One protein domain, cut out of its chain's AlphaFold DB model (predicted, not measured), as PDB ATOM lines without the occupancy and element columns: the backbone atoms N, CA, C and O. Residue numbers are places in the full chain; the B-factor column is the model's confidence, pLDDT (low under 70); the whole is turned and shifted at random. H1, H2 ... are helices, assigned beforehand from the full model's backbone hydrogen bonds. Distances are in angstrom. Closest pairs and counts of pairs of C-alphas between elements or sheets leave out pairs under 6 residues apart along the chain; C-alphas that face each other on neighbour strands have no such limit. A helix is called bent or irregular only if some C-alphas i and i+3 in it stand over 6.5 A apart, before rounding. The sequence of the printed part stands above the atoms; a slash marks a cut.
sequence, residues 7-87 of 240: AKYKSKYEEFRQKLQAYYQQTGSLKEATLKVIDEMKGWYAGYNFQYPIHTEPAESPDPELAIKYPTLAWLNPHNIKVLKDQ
ATOM      1  N   ALA A   7       9.591   8.577 -44.362       75.12
ATOM      2  CA  ALA A   7      10.270   8.402 -45.645       75.12
ATOM      3  C   ALA A   7      10.485   9.715 -46.422       75.12
ATOM      4  O   ALA A   7      11.507   9.854 -47.092       75.12
ATOM      5  N   LYS A   8       9.579  10.696 -46.300       74.38
ATOM      6  CA  LYS A   8       9.715  12.004 -46.964       74.38
ATOM      7  C   LYS A   8      10.816  12.881 -46.357       74.38
ATOM      8  O   LYS A   8      11.364  13.727 -47.052       74.38
ATOM      9  N   TYR A   9      11.173  12.645 -45.095       75.38
ATOM     10  CA  TYR A   9      12.229  13.373 -44.380       75.38
ATOM     11  C   TYR A   9      13.602  12.735 -44.548       75.38
ATOM     12  O   TYR A   9      14.607  13.355 -44.210       75.38
ATOM     13  N   LYS A  10      13.670  11.517 -45.100       78.31
ATOM     14  CA  LYS A  10      14.917  10.763 -45.228       78.31
ATOM     15  C   LYS A  10      15.990  11.532 -46.005       78.31
ATOM     16  O   LYS A  10      17.118  11.607 -45.536       78.31
ATOM     17  N   SER A  11      15.633  12.153 -47.131       83.00
ATOM     18  CA  SER A  11      16.580  12.944 -47.933       83.00
ATOM     19  C   SER A  11      17.107  14.162 -47.172       83.00
ATOM     20  O   SER A  11      18.305  14.422 -47.181       83.00
ATOM     21  N   LYS A  12      16.234  14.873 -46.449       81.12
ATOM     22  CA  LYS A  12      16.612  16.010 -45.597       81.12
ATOM     23  C   LYS A  12      17.492  15.589 -44.421       81.12
ATOM     24  O   LYS A  12      18.438  16.293 -44.079       81.12
ATOM     25  N   TYR A  13      17.223  14.428 -43.832       80.50
ATOM     26  CA  TYR A  13      18.048  13.867 -42.767       80.50
ATOM     27  C   TYR A  13      19.425  13.412 -43.273       80.50
ATOM     28  O   TYR A  13      20.433  13.610 -42.599       80.50
ATOM     29  N   GLU A  14      19.503  12.848 -44.479       85.75
ATOM     30  CA  GLU A  14      20.772  12.526 -45.145       85.75
ATOM     31  C   GLU A  14      21.573  13.786 -45.493       85.75
ATOM     32  O   GLU A  14      22.770  13.833 -45.214       85.75
ATOM     33  N   GLU A  15      20.915  14.829 -46.008       87.50
ATOM     34  CA  GLU A  15      21.520  16.147 -46.237       87.50
ATOM     35  C   GLU A  15      22.105  16.714 -44.933       87.50
ATOM     36  O   GLU A  15      23.256  17.155 -44.905       87.50
ATOM     37  N   PHE A  16      21.352  16.635 -43.833       85.94
ATOM     38  CA  PHE A  16      21.819  17.066 -42.518       85.94
ATOM     39  C   PHE A  16      23.067  16.299 -42.073       85.94
ATOM     40  O   PHE A  16      24.046  16.917 -41.662       85.94
ATOM     41  N   ARG A  17      23.064  14.965 -42.180       88.25
ATOM     42  CA  ARG A  17      24.218  14.120 -41.821       88.25
ATOM     43  C   ARG A  17      25.466  14.504 -42.606       88.25
ATOM     44  O   ARG A  17      26.533  14.648 -42.016       88.25
ATOM     45  N   GLN A  18      25.331  14.702 -43.917       91.69
ATOM     46  CA  GLN A  18      26.446  15.086 -44.787       91.69
ATOM     47  C   GLN A  18      27.013  16.456 -44.402       91.69
ATOM     48  O   GLN A  18      28.226  16.604 -44.252       91.69
ATOM     49  N   LYS A  19      26.145  17.452 -44.176       91.56
ATOM     50  CA  LYS A  19      26.562  18.793 -43.741       91.56
ATOM     51  C   LYS A  19      27.193  18.768 -42.353       91.56
ATOM     52  O   LYS A  19      28.236  19.384 -42.151       91.56
ATOM     53  N   LEU A  20      26.610  18.023 -41.414       90.38
ATOM     54  CA  LEU A  20      27.152  17.861 -40.066       90.38
ATOM     55  C   LEU A  20      28.545  17.238 -40.114       90.38
ATOM     56  O   LEU A  20      29.458  17.743 -39.464       90.38
ATOM     57  N   GLN A  21      28.731  16.194 -40.922       93.44
ATOM     58  CA  GLN A  21      30.033  15.570 -41.135       93.44
ATOM     59  C   GLN A  21      31.046  16.564 -41.716       93.44
ATOM     60  O   GLN A  21      32.151  16.684 -41.185       93.44
ATOM     61  N   ALA A  22      30.668  17.311 -42.756       94.69
ATOM     62  CA  ALA A  22      31.536  18.299 -43.389       94.69
ATOM     63  C   ALA A  22      31.940  19.423 -42.420       94.69
ATOM     64  O   ALA A  22      33.120  19.751 -42.298       94.69
ATOM     65  N   TYR A  23      30.989  19.989 -41.672       94.44
ATOM     66  CA  TYR A  23      31.297  21.030 -40.692       94.44
ATOM     67  C   TYR A  23      32.074  20.502 -39.491       94.44
ATOM     68  O   TYR A  23      32.919  21.225 -38.961       94.44
ATOM     69  N   TYR A  24      31.843  19.259 -39.065       92.56
ATOM     70  CA  TYR A  24      32.638  18.643 -38.007       92.56
ATOM     71  C   TYR A  24      34.093  18.454 -38.446       92.56
ATOM     72  O   TYR A  24      34.996  18.794 -37.690       92.56
ATOM     73  N   GLN A  25      34.336  18.018 -39.686       93.31
ATOM     74  CA  GLN A  25      35.689  17.928 -40.252       93.31
ATOM     75  C   GLN A  25      36.398  19.291 -40.313       93.31
ATOM     76  O   GLN A  25      37.610  19.355 -40.143       93.31
ATOM     77  N   GLN A  26      35.653  20.380 -40.525       93.25
ATOM     78  CA  GLN A  26      36.206  21.739 -40.560       93.25
ATOM     79  C   GLN A  26      36.470  22.332 -39.170       93.25
ATOM     80  O   GLN A  26      37.434  23.067 -38.991       93.25
ATOM     81  N   THR A  27      35.582  22.082 -38.204       91.38
ATOM     82  CA  THR A  27      35.594  22.755 -36.890       91.38
ATOM     83  C   THR A  27      36.240  21.921 -35.787       91.38
ATOM     84  O   THR A  27      36.701  22.468 -34.791       91.38
ATOM     85  N   GLY A  28      36.224  20.592 -35.911       88.62
ATOM     86  CA  GLY A  28      36.568  19.668 -34.827       88.62
ATOM     87  C   GLY A  28      35.609  19.720 -33.627       88.62
ATOM     88  O   GLY A  28      35.848  19.051 -32.622       88.62
ATOM     89  N   SER A  29      34.528  20.499 -33.712       88.31
ATOM     90  CA  SER A  29      33.587  20.769 -32.626       88.31
ATOM     91  C   SER A  29      32.190  20.368 -33.071       88.31
ATOM     92  O   SER A  29      31.623  20.955 -33.995       88.31
ATOM     93  N   LEU A  30      31.616  19.349 -32.423       88.31
ATOM     94  CA  LEU A  30      30.279  18.888 -32.792       88.31
ATOM     95  C   LEU A  30      29.234  19.961 -32.486       88.31
ATOM     96  O   LEU A  30      28.284  20.128 -33.252       88.31
ATOM     97  N   LYS A  31      29.445  20.741 -31.421       85.94
ATOM     98  CA  LYS A  31      28.605  21.891 -31.084       85.94
ATOM     99  C   LYS A  31      28.612  22.940 -32.190       85.94
ATOM    100  O   LYS A  31      27.545  23.324 -32.663       85.94
ATOM    101  N   GLU A  32      29.784  23.380 -32.640       88.00
ATOM    102  CA  GLU A  32      29.880  24.384 -33.709       88.00
ATOM    103  C   GLU A  32      29.325  23.860 -35.033       88.00
ATOM    104  O   GLU A  32      28.585  24.571 -35.712       88.00
ATOM    105  N   ALA A  33      29.631  22.607 -35.377       89.56
ATOM    106  CA  ALA A  33      29.094  21.963 -36.565       89.56
ATOM    107  C   ALA A  33      27.561  21.918 -36.529       89.56
ATOM    108  O   ALA A  33      26.914  22.367 -37.470       89.56
ATOM    109  N   THR A  34      26.975  21.477 -35.414       86.06
ATOM    110  CA  THR A  34      25.518  21.437 -35.214       86.06
ATOM    111  C   THR A  34      24.896  22.824 -35.373       86.06
ATOM    112  O   THR A  34      23.911  22.981 -36.093       86.06
ATOM    113  N   LEU A  35      25.493  23.855 -34.766       85.38
ATOM    114  CA  LEU A  35      25.006  25.231 -34.875       85.38
ATOM    115  C   LEU A  35      25.045  25.760 -36.317       85.38
ATOM    116  O   LEU A  35      24.082  26.408 -36.735       85.38
ATOM    117  N   LYS A  36      26.106  25.453 -37.076       89.06
ATOM    118  CA  LYS A  36      26.234  25.820 -38.497       89.06
ATOM    119  C   LYS A  36      25.174  25.142 -39.357       89.06
ATOM    120  O   LYS A  36      24.498  25.828 -40.118       89.06
ATOM    121  N   VAL A  37      24.967  23.831 -39.194       87.00
ATOM    122  CA  VAL A  37      23.930  23.116 -39.958       87.00
ATOM    123  C   VAL A  37      22.538  23.665 -39.640       87.00
ATOM    124  O   VAL A  37      21.725  23.841 -40.542       87.00
ATOM    125  N   ILE A  38      22.255  23.964 -38.368       81.06
ATOM    126  CA  ILE A  38      20.969  24.550 -37.962       81.06
ATOM    127  C   ILE A  38      20.757  25.914 -38.621       81.06
ATOM    128  O   ILE A  38      19.648  26.189 -39.073       81.06
ATOM    129  N   ASP A  39      21.781  26.767 -38.672       84.31
ATOM    130  CA  ASP A  39      21.657  28.087 -39.297       84.31
ATOM    131  C   ASP A  39      21.508  28.014 -40.824       84.31
ATOM    132  O   ASP A  39      20.682  28.736 -41.392       84.31
ATOM    133  N   GLU A  40      22.240  27.110 -41.477       86.31
ATOM    134  CA  GLU A  40      22.182  26.907 -42.928       86.31
ATOM    135  C   GLU A  40      20.846  26.295 -43.356       86.31
ATOM    136  O   GLU A  40      20.163  26.817 -44.235       86.31
ATOM    137  N   MET A  41      20.433  25.208 -42.703       81.19
ATOM    138  CA  MET A  41      19.199  24.502 -43.044       81.19
ATOM    139  C   MET A  41      17.953  25.162 -42.439       81.19
ATOM    140  O   MET A  41      16.853  24.667 -42.664       81.19
ATOM    141  N   LYS A  42      18.114  26.246 -41.660       71.38
ATOM    142  CA  LYS A  42      17.053  26.897 -40.861       71.38
ATOM    143  C   LYS A  42      16.298  25.903 -39.966       71.38
ATOM    144  O   LYS A  42      15.107  26.051 -39.708       71.38
ATOM    145  N   GLY A  43      17.031  24.896 -39.488       61.56
ATOM    146  CA  GLY A  43      16.500  23.656 -38.938       61.56
ATOM    147  C   GLY A  43      16.203  22.638 -40.043       61.56
ATOM    148  O   GLY A  43      15.352  22.848 -40.897       61.56
ATOM    149  N   TRP A  44      16.869  21.482 -40.020       59.38
ATOM    150  CA  TRP A  44      16.775  20.444 -41.066       59.38
ATOM    151  C   TRP A  44      15.403  19.780 -41.262       59.38
ATOM    152  O   TRP A  44      15.230  18.904 -42.105       59.38
ATOM    153  N   TYR A  45      14.429  20.211 -40.478       60.16
ATOM    154  CA  TYR A  45      13.086  19.685 -40.302       60.16
ATOM    155  C   TYR A  45      12.027  20.689 -40.761       60.16
ATOM    156  O   TYR A  45      10.858  20.529 -40.412       60.16
ATOM    157  N   ALA A  46      12.399  21.725 -41.522       56.22
ATOM    158  CA  ALA A  46      11.437  22.609 -42.171       56.22
ATOM    159  C   ALA A  46      10.401  21.764 -42.942       56.22
ATOM    160  O   ALA A  46      10.721  21.121 -43.942       56.22
ATOM    161  N   GLY A  47       9.172  21.720 -42.416       58.06
ATOM    162  CA  GLY A  47       8.075  20.911 -42.944       58.06
ATOM    163  C   GLY A  47       7.768  19.599 -42.205       58.06
ATOM    164  O   GLY A  47       6.850  18.917 -42.647       58.06
ATOM    165  N   TYR A  48       8.462  19.212 -41.119       65.25
ATOM    166  CA  TYR A  48       8.051  18.067 -40.281       65.25
ATOM    167  C   TYR A  48       7.006  18.475 -39.251       65.25
ATOM    168  O   TYR A  48       7.245  19.351 -38.425       65.25
ATOM    169  N   ASN A  49       5.847  17.819 -39.292       63.53
ATOM    170  CA  ASN A  49       4.707  18.146 -38.439       63.53
ATOM    171  C   ASN A  49       4.648  17.324 -37.132       63.53
ATOM    172  O   ASN A  49       3.660  17.433 -36.411       63.53
ATOM    173  N   PHE A  50       5.673  16.508 -36.833       66.75
ATOM    174  CA  PHE A  50       5.791  15.659 -35.628       66.75
ATOM    175  C   PHE A  50       4.562  14.796 -35.309       66.75
ATOM    176  O   PHE A  50       4.345  14.393 -34.170       66.75
ATOM    177  N   GLN A  51       3.759  14.467 -36.322       62.84
ATOM    178  CA  GLN A  51       2.520  13.718 -36.128       62.84
ATOM    179  C   GLN A  51       2.763  12.257 -35.707       62.84
ATOM    180  O   GLN A  51       1.849  11.600 -35.212       62.84
ATOM    181  N   TYR A  52       3.997  11.763 -35.860       61.22
ATOM    182  CA  TYR A  52       4.441  10.459 -35.379       61.22
ATOM    183  C   TYR A  52       5.661  10.606 -34.464       61.22
ATOM    184  O   TYR A  52       6.557  11.394 -34.784       61.22
ATOM    185  N   PRO A  53       5.751   9.822 -33.373       58.09
ATOM    186  CA  PRO A  53       6.973   9.731 -32.592       58.09
ATOM    187  C   PRO A  53       8.092   9.194 -33.482       58.09
ATOM    188  O   PRO A  53       8.009   8.084 -34.010       58.09
ATOM    189  N   ILE A  54       9.141   9.986 -33.648       63.22
ATOM    190  CA  ILE A  54      10.413   9.507 -34.176       63.22
ATOM    191  C   ILE A  54      11.266   9.082 -32.995       63.22
ATOM    192  O   ILE A  54      11.302   9.762 -31.973       63.22
ATOM    193  N   HIS A  55      11.925   7.932 -33.121       58.09
ATOM    194  CA  HIS A  55      12.935   7.543 -32.150       58.09
ATOM    195  C   HIS A  55      14.050   8.594 -32.183       58.09
ATOM    196  O   HIS A  55      14.625   8.851 -33.243       58.09
ATOM    197  N   THR A  56      14.287   9.249 -31.048       67.38
ATOM    198  CA  THR A  56      15.298  10.291 -30.908       67.38
ATOM    199  C   THR A  56      16.547   9.692 -30.279       67.38
ATOM    200  O   THR A  56      16.498   9.031 -29.246       67.38
ATOM    201  N   GLU A  57      17.679   9.902 -30.938       70.81
ATOM    202  CA  GLU A  57      18.990   9.546 -30.398       70.81
ATOM    203  C   GLU A  57      19.308  10.431 -29.190       70.81
ATOM    204  O   GLU A  57      18.859  11.592 -29.155       70.81
ATOM    205  N   PRO A  58      20.086   9.927 -28.216       76.75
ATOM    206  CA  PRO A  58      20.395  10.681 -27.014       76.75
ATOM    207  C   PRO A  58      21.054  12.013 -27.379       76.75
ATOM    208  O   PRO A  58      21.845  12.112 -28.319       76.75
ATOM    209  N   ALA A  59      20.702  13.061 -26.634       84.06
ATOM    210  CA  ALA A  59      21.206  14.408 -26.896       84.06
ATOM    211  C   ALA A  59      22.738  14.511 -26.759       84.06
ATOM    212  O   ALA A  59      23.368  15.397 -27.338       84.06
ATOM    213  N   GLU A  60      23.317  13.583 -26.001       90.00
ATOM    214  CA  GLU A  60      24.745  13.382 -25.826       90.00
ATOM    215  C   GLU A  60      25.125  12.002 -26.346       90.00
ATOM    216  O   GLU A  60      24.464  11.010 -26.033       90.00
ATOM    217  N   SER A  61      26.211  11.923 -27.107       89.50
ATOM    218  CA  SER A  61      26.693  10.665 -27.659       89.50
ATOM    219  C   SER A  61      28.056  10.308 -27.074       89.50
ATOM    220  O   SER A  61      28.947  11.156 -27.036       89.50
ATOM    221  N   PRO A  62      28.293   9.039 -26.701       88.94
ATOM    222  CA  PRO A  62      29.619   8.576 -26.295       88.94
ATOM    223  C   PRO A  62      30.610   8.511 -27.471       88.94
ATOM    224  O   PRO A  62      31.806   8.313 -27.261       88.94
ATOM    225  N   ASP A  63      30.134   8.656 -28.712       87.81
ATOM    226  CA  ASP A  63      30.945   8.566 -29.923       87.81
ATOM    227  C   ASP A  63      30.566   9.661 -30.939       87.81
ATOM    228  O   ASP A  63      29.414   9.696 -31.390       87.81
ATOM    229  N   PRO A  64      31.512  10.524 -31.358       87.88
ATOM    230  CA  PRO A  64      31.279  11.485 -32.431       87.88
ATOM    231  C   PRO A  64      30.782  10.850 -33.734       87.88
ATOM    232  O   PRO A  64      29.919  11.426 -34.392       87.88
ATOM    233  N   GLU A  65      31.264   9.659 -34.102       88.00
ATOM    234  CA  GLU A  65      30.813   8.987 -35.328       88.00
ATOM    235  C   GLU A  65      29.329   8.618 -35.232       88.00
ATOM    236  O   GLU A  65      28.562   8.857 -36.165       88.00
ATOM    237  N   LEU A  66      28.908   8.098 -34.075       85.44
ATOM    238  CA  LEU A  66      27.505   7.792 -33.816       85.44
ATOM    239  C   LEU A  66      26.659   9.067 -33.826       85.44
ATOM    240  O   LEU A  66      25.595   9.073 -34.430       85.44
ATOM    241  N   ALA A  67      27.166  10.155 -33.240       87.19
ATOM    242  CA  ALA A  67      26.471  11.439 -33.197       87.19
ATOM    243  C   ALA A  67      26.260  12.038 -34.598       87.19
ATOM    244  O   ALA A  67      25.228  12.640 -34.874       87.19
ATOM    245  N   ILE A  68      27.228  11.860 -35.503       87.25
ATOM    246  CA  ILE A  68      27.130  12.313 -36.898       87.25
ATOM    247  C   ILE A  68      26.220  11.390 -37.709       87.25
ATOM    248  O   ILE A  68      25.449  11.856 -38.548       87.25
ATOM    249  N   LYS A  69      26.298  10.076 -37.472       85.81
ATOM    250  CA  LYS A  69      25.492   9.071 -38.172       85.81
ATOM    251  C   LYS A  69      24.027   9.121 -37.752       85.81
ATOM    252  O   LYS A  69      23.146   8.942 -38.592       85.81
ATOM    253  N   TYR A  70      23.749   9.384 -36.485       83.75
ATOM    254  CA  TYR A  70      22.403   9.491 -35.943       83.75
ATOM    255  C   TYR A  70      22.279  10.773 -35.115       83.75
ATOM    256  O   TYR A  70      22.307  10.755 -33.886       83.75
ATOM    257  N   PRO A  71      22.189  11.929 -35.789       81.19
ATOM    258  CA  PRO A  71      22.130  13.189 -35.084       81.19
ATOM    259  C   PRO A  71      20.824  13.344 -34.329       81.19
ATOM    260  O   PRO A  71      19.738  13.085 -34.861       81.19
ATOM    261  N   THR A  72      20.961  13.793 -33.083       80.50
ATOM    262  CA  THR A  72      19.842  13.987 -32.171       80.50
ATOM    263  C   THR A  72      18.923  15.114 -32.625       80.50
ATOM    264  O   THR A  72      19.328  16.165 -33.133       80.50
ATOM    265  N   LEU A  73      17.643  14.869 -32.392       75.75
ATOM    266  CA  LEU A  73      16.550  15.786 -32.647       75.75
ATOM    267  C   LEU A  73      16.356  16.783 -31.506       75.75
ATOM    268  O   LEU A  73      15.693  17.792 -31.698       75.75
ATOM    269  N   ALA A  74      16.973  16.582 -30.341       75.75
ATOM    270  CA  ALA A  74      16.861  17.527 -29.232       75.75
ATOM    271  C   ALA A  74      17.179  18.979 -29.653       75.75
ATOM    272  O   ALA A  74      16.563  19.925 -29.168       75.75
ATOM    273  N   TRP A  75      18.056  19.176 -30.640       72.75
ATOM    274  CA  TRP A  75      18.411  20.494 -31.180       72.75
ATOM    275  C   TRP A  75      17.333  21.197 -31.993       72.75
ATOM    276  O   TRP A  75      17.583  22.288 -32.491       72.75
ATOM    277  N   LEU A  76      16.153  20.605 -32.141       72.69
ATOM    278  CA  LEU A  76      15.010  21.262 -32.763       72.69
ATOM    279  C   LEU A  76      14.184  22.053 -31.755       72.69
ATOM    280  O   LEU A  76      13.427  22.947 -32.135       72.69
ATOM    281  N   ASN A  77      14.319  21.723 -30.472       76.62
ATOM    282  CA  ASN A  77      13.620  22.428 -29.421       76.62
ATOM    283  C   ASN A  77      14.195  23.858 -29.322       76.62
ATOM    284  O   ASN A  77      15.393  24.014 -29.043       76.62
ATOM    285  N   PRO A  78      13.375  24.911 -29.515       77.12
ATOM    286  CA  PRO A  78      13.842  26.295 -29.459       77.12
ATOM    287  C   PRO A  78      14.531  26.643 -28.137       77.12
ATOM    288  O   PRO A  78      15.458  27.451 -28.122       77.12
ATOM    289  N   HIS A  79      14.126  26.006 -27.033       78.88
ATOM    290  CA  HIS A  79      14.765  26.187 -25.734       78.88
ATOM    291  C   HIS A  79      16.197  25.648 -25.732       78.88
ATOM    292  O   HIS A  79      17.106  26.363 -25.315       78.88
ATOM    293  N   ASN A  80      16.420  24.448 -26.274       82.88
ATOM    294  CA  ASN A  80      17.753  23.848 -26.355       82.88
ATOM    295  C   ASN A  80      18.680  24.691 -27.246       82.88
ATOM    296  O   ASN A  80      19.821  24.959 -26.873       82.88
ATOM    297  N   ILE A  81      18.175  25.181 -28.386       78.88
ATOM    298  CA  ILE A  81      18.928  26.084 -29.272       78.88
ATOM    299  C   ILE A  81      19.288  27.380 -28.542       78.88
ATOM    300  O   ILE A  81      20.440  27.802 -28.599       78.88
ATOM    301  N   LYS A  82      18.330  28.001 -27.846       79.94
ATOM    302  CA  LYS A  82      18.545  29.245 -27.095       79.94
ATOM    303  C   LYS A  82      19.600  29.076 -26.004       79.94
ATOM    304  O   LYS A  82      20.468  29.929 -25.857       79.94
ATOM    305  N   VAL A  83      19.560  27.975 -25.253       80.19
ATOM    306  CA  VAL A  83      20.580  27.668 -24.235       80.19
ATOM    307  C   VAL A  83      21.951  27.470 -24.883       80.19
ATOM    308  O   VAL A  83      22.952  27.966 -24.368       80.19
ATOM    309  N   LEU A  84      22.009  26.800 -26.037       77.69
ATOM    310  CA  LEU A  84      23.261  26.508 -26.732       77.69
ATOM    311  C   LEU A  84      23.889  27.739 -27.411       77.69
ATOM    312  O   LEU A  84      25.115  27.873 -27.365       77.69
ATOM    313  N   LYS A  85      23.068  28.591 -28.046       78.88
ATOM    314  CA  LYS A  85      23.471  29.781 -28.821       78.88
ATOM    315  C   LYS A  85      23.587  31.037 -27.966       78.88
ATOM    316  O   LYS A  85      24.624  31.690 -27.989       78.88
ATOM    317  N   ASP A  86      22.525  31.368 -27.239       79.75
ATOM    318  CA  ASP A  86      22.339  32.716 -26.695       79.75
ATOM    319  C   ASP A  86      22.815  32.836 -25.246       79.75
ATOM    320  O   ASP A  86      23.003  33.952 -24.773       79.75
ATOM    321  N   GLN A  87      22.962  31.706 -24.537       79.12
ATOM    322  CA  GLN A  87      23.324  31.636 -23.112       79.12
ATOM    323  C   GLN A  87      22.712  32.785 -22.290       79.12
ATOM    324  O   GLN A  87      23.439  33.614 -21.733       79.12
TER     325      GLN A  87
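What this domain is: This is residues 7 to 87 of the 240 residues of the protein "Formate dehydrogenase" of Acidilobales archaeon (UniProt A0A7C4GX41). What shape does the model have? One long helix, H1, makes one side of the domain; H2 folds back across it at a steep tilt, and the short H3 packs on another side of H1. H4 sits beyond H2, away from H1, and the stretch of residues 42 to 63, with no named element, swings out from H2 in a wide loop and returns to H3. What is it made of, and how large is it? The printed part has 81 residues with four named helices, in the order H1, H2, H3, H4, and no named strand; the class is all helix. It is compact, with a radius of gyration of the C-alphas of 12.1 A and spans of 34 by 26 by 25 A.

How they stand to each other: What does H1, residues 7 to 27, touch? It touches H2, residues 30 to 41, closest at the C-alphas of Tyr 23 and Ala 33, 4.8 A apart, with a steep tilt of 50 degrees, opposite ways. With its residues 17 to 21 alone it touches H3, residues 64 to 69; the closest C-alphas are those of Arg 17 and Ile 68, 6.0 A apart, at a shallow tilt of 29 degrees, opposite ways. How does H2 stand to H3 and to H4, residues 78 to 85? H2 and H3 are close but not clearly touching, the closest C-alphas being those of Leu 30 and Pro 64, 7.5 A apart. H2 and H4 are also close but not clearly touching, with the closest C-alphas, those of Leu 35 and Lys 85, 7.7 A apart. H4 is apart from H1 and from H3. What do the backbone N and O atoms show? In H2, H3 and H4 every O i to N i+4 pair is within hydrogen-bond range; in H1 15 of 17 are.

Where its parts are: Where does H1 run? It runs from C-alpha 7 at (10.270, 8.402, -45.645) to C-alpha 27 at (35.594, 22.755, -36.890), 30.4 A. It is irregular, but only just: C-alphas 8 and 11 are 7.0 A apart. Where are the other helices? H2, residues 30 to 41, is 16.1 A long, and H3, residues 64 to 69, is 8.5 A. H4, residues 78 to 85, is 10.3 A long and ends at C-alpha 85, (23.471, 29.781, -28.821).

The domain as a whole: How far does it reach? The two C-alphas farthest apart, those of Gln 26 and Gln 51, are 34.9 A apart. Is the backbone unbroken, and which links are long? The printed part has no cut; the link from H2 to H3 is long, with 22 residues, that from H1 to H2 is tight, and that from H3 to H4 is short. Where is confidence low? The mean pLDDT of the printed part is 80.1, and residues 43 to 56 are under 70.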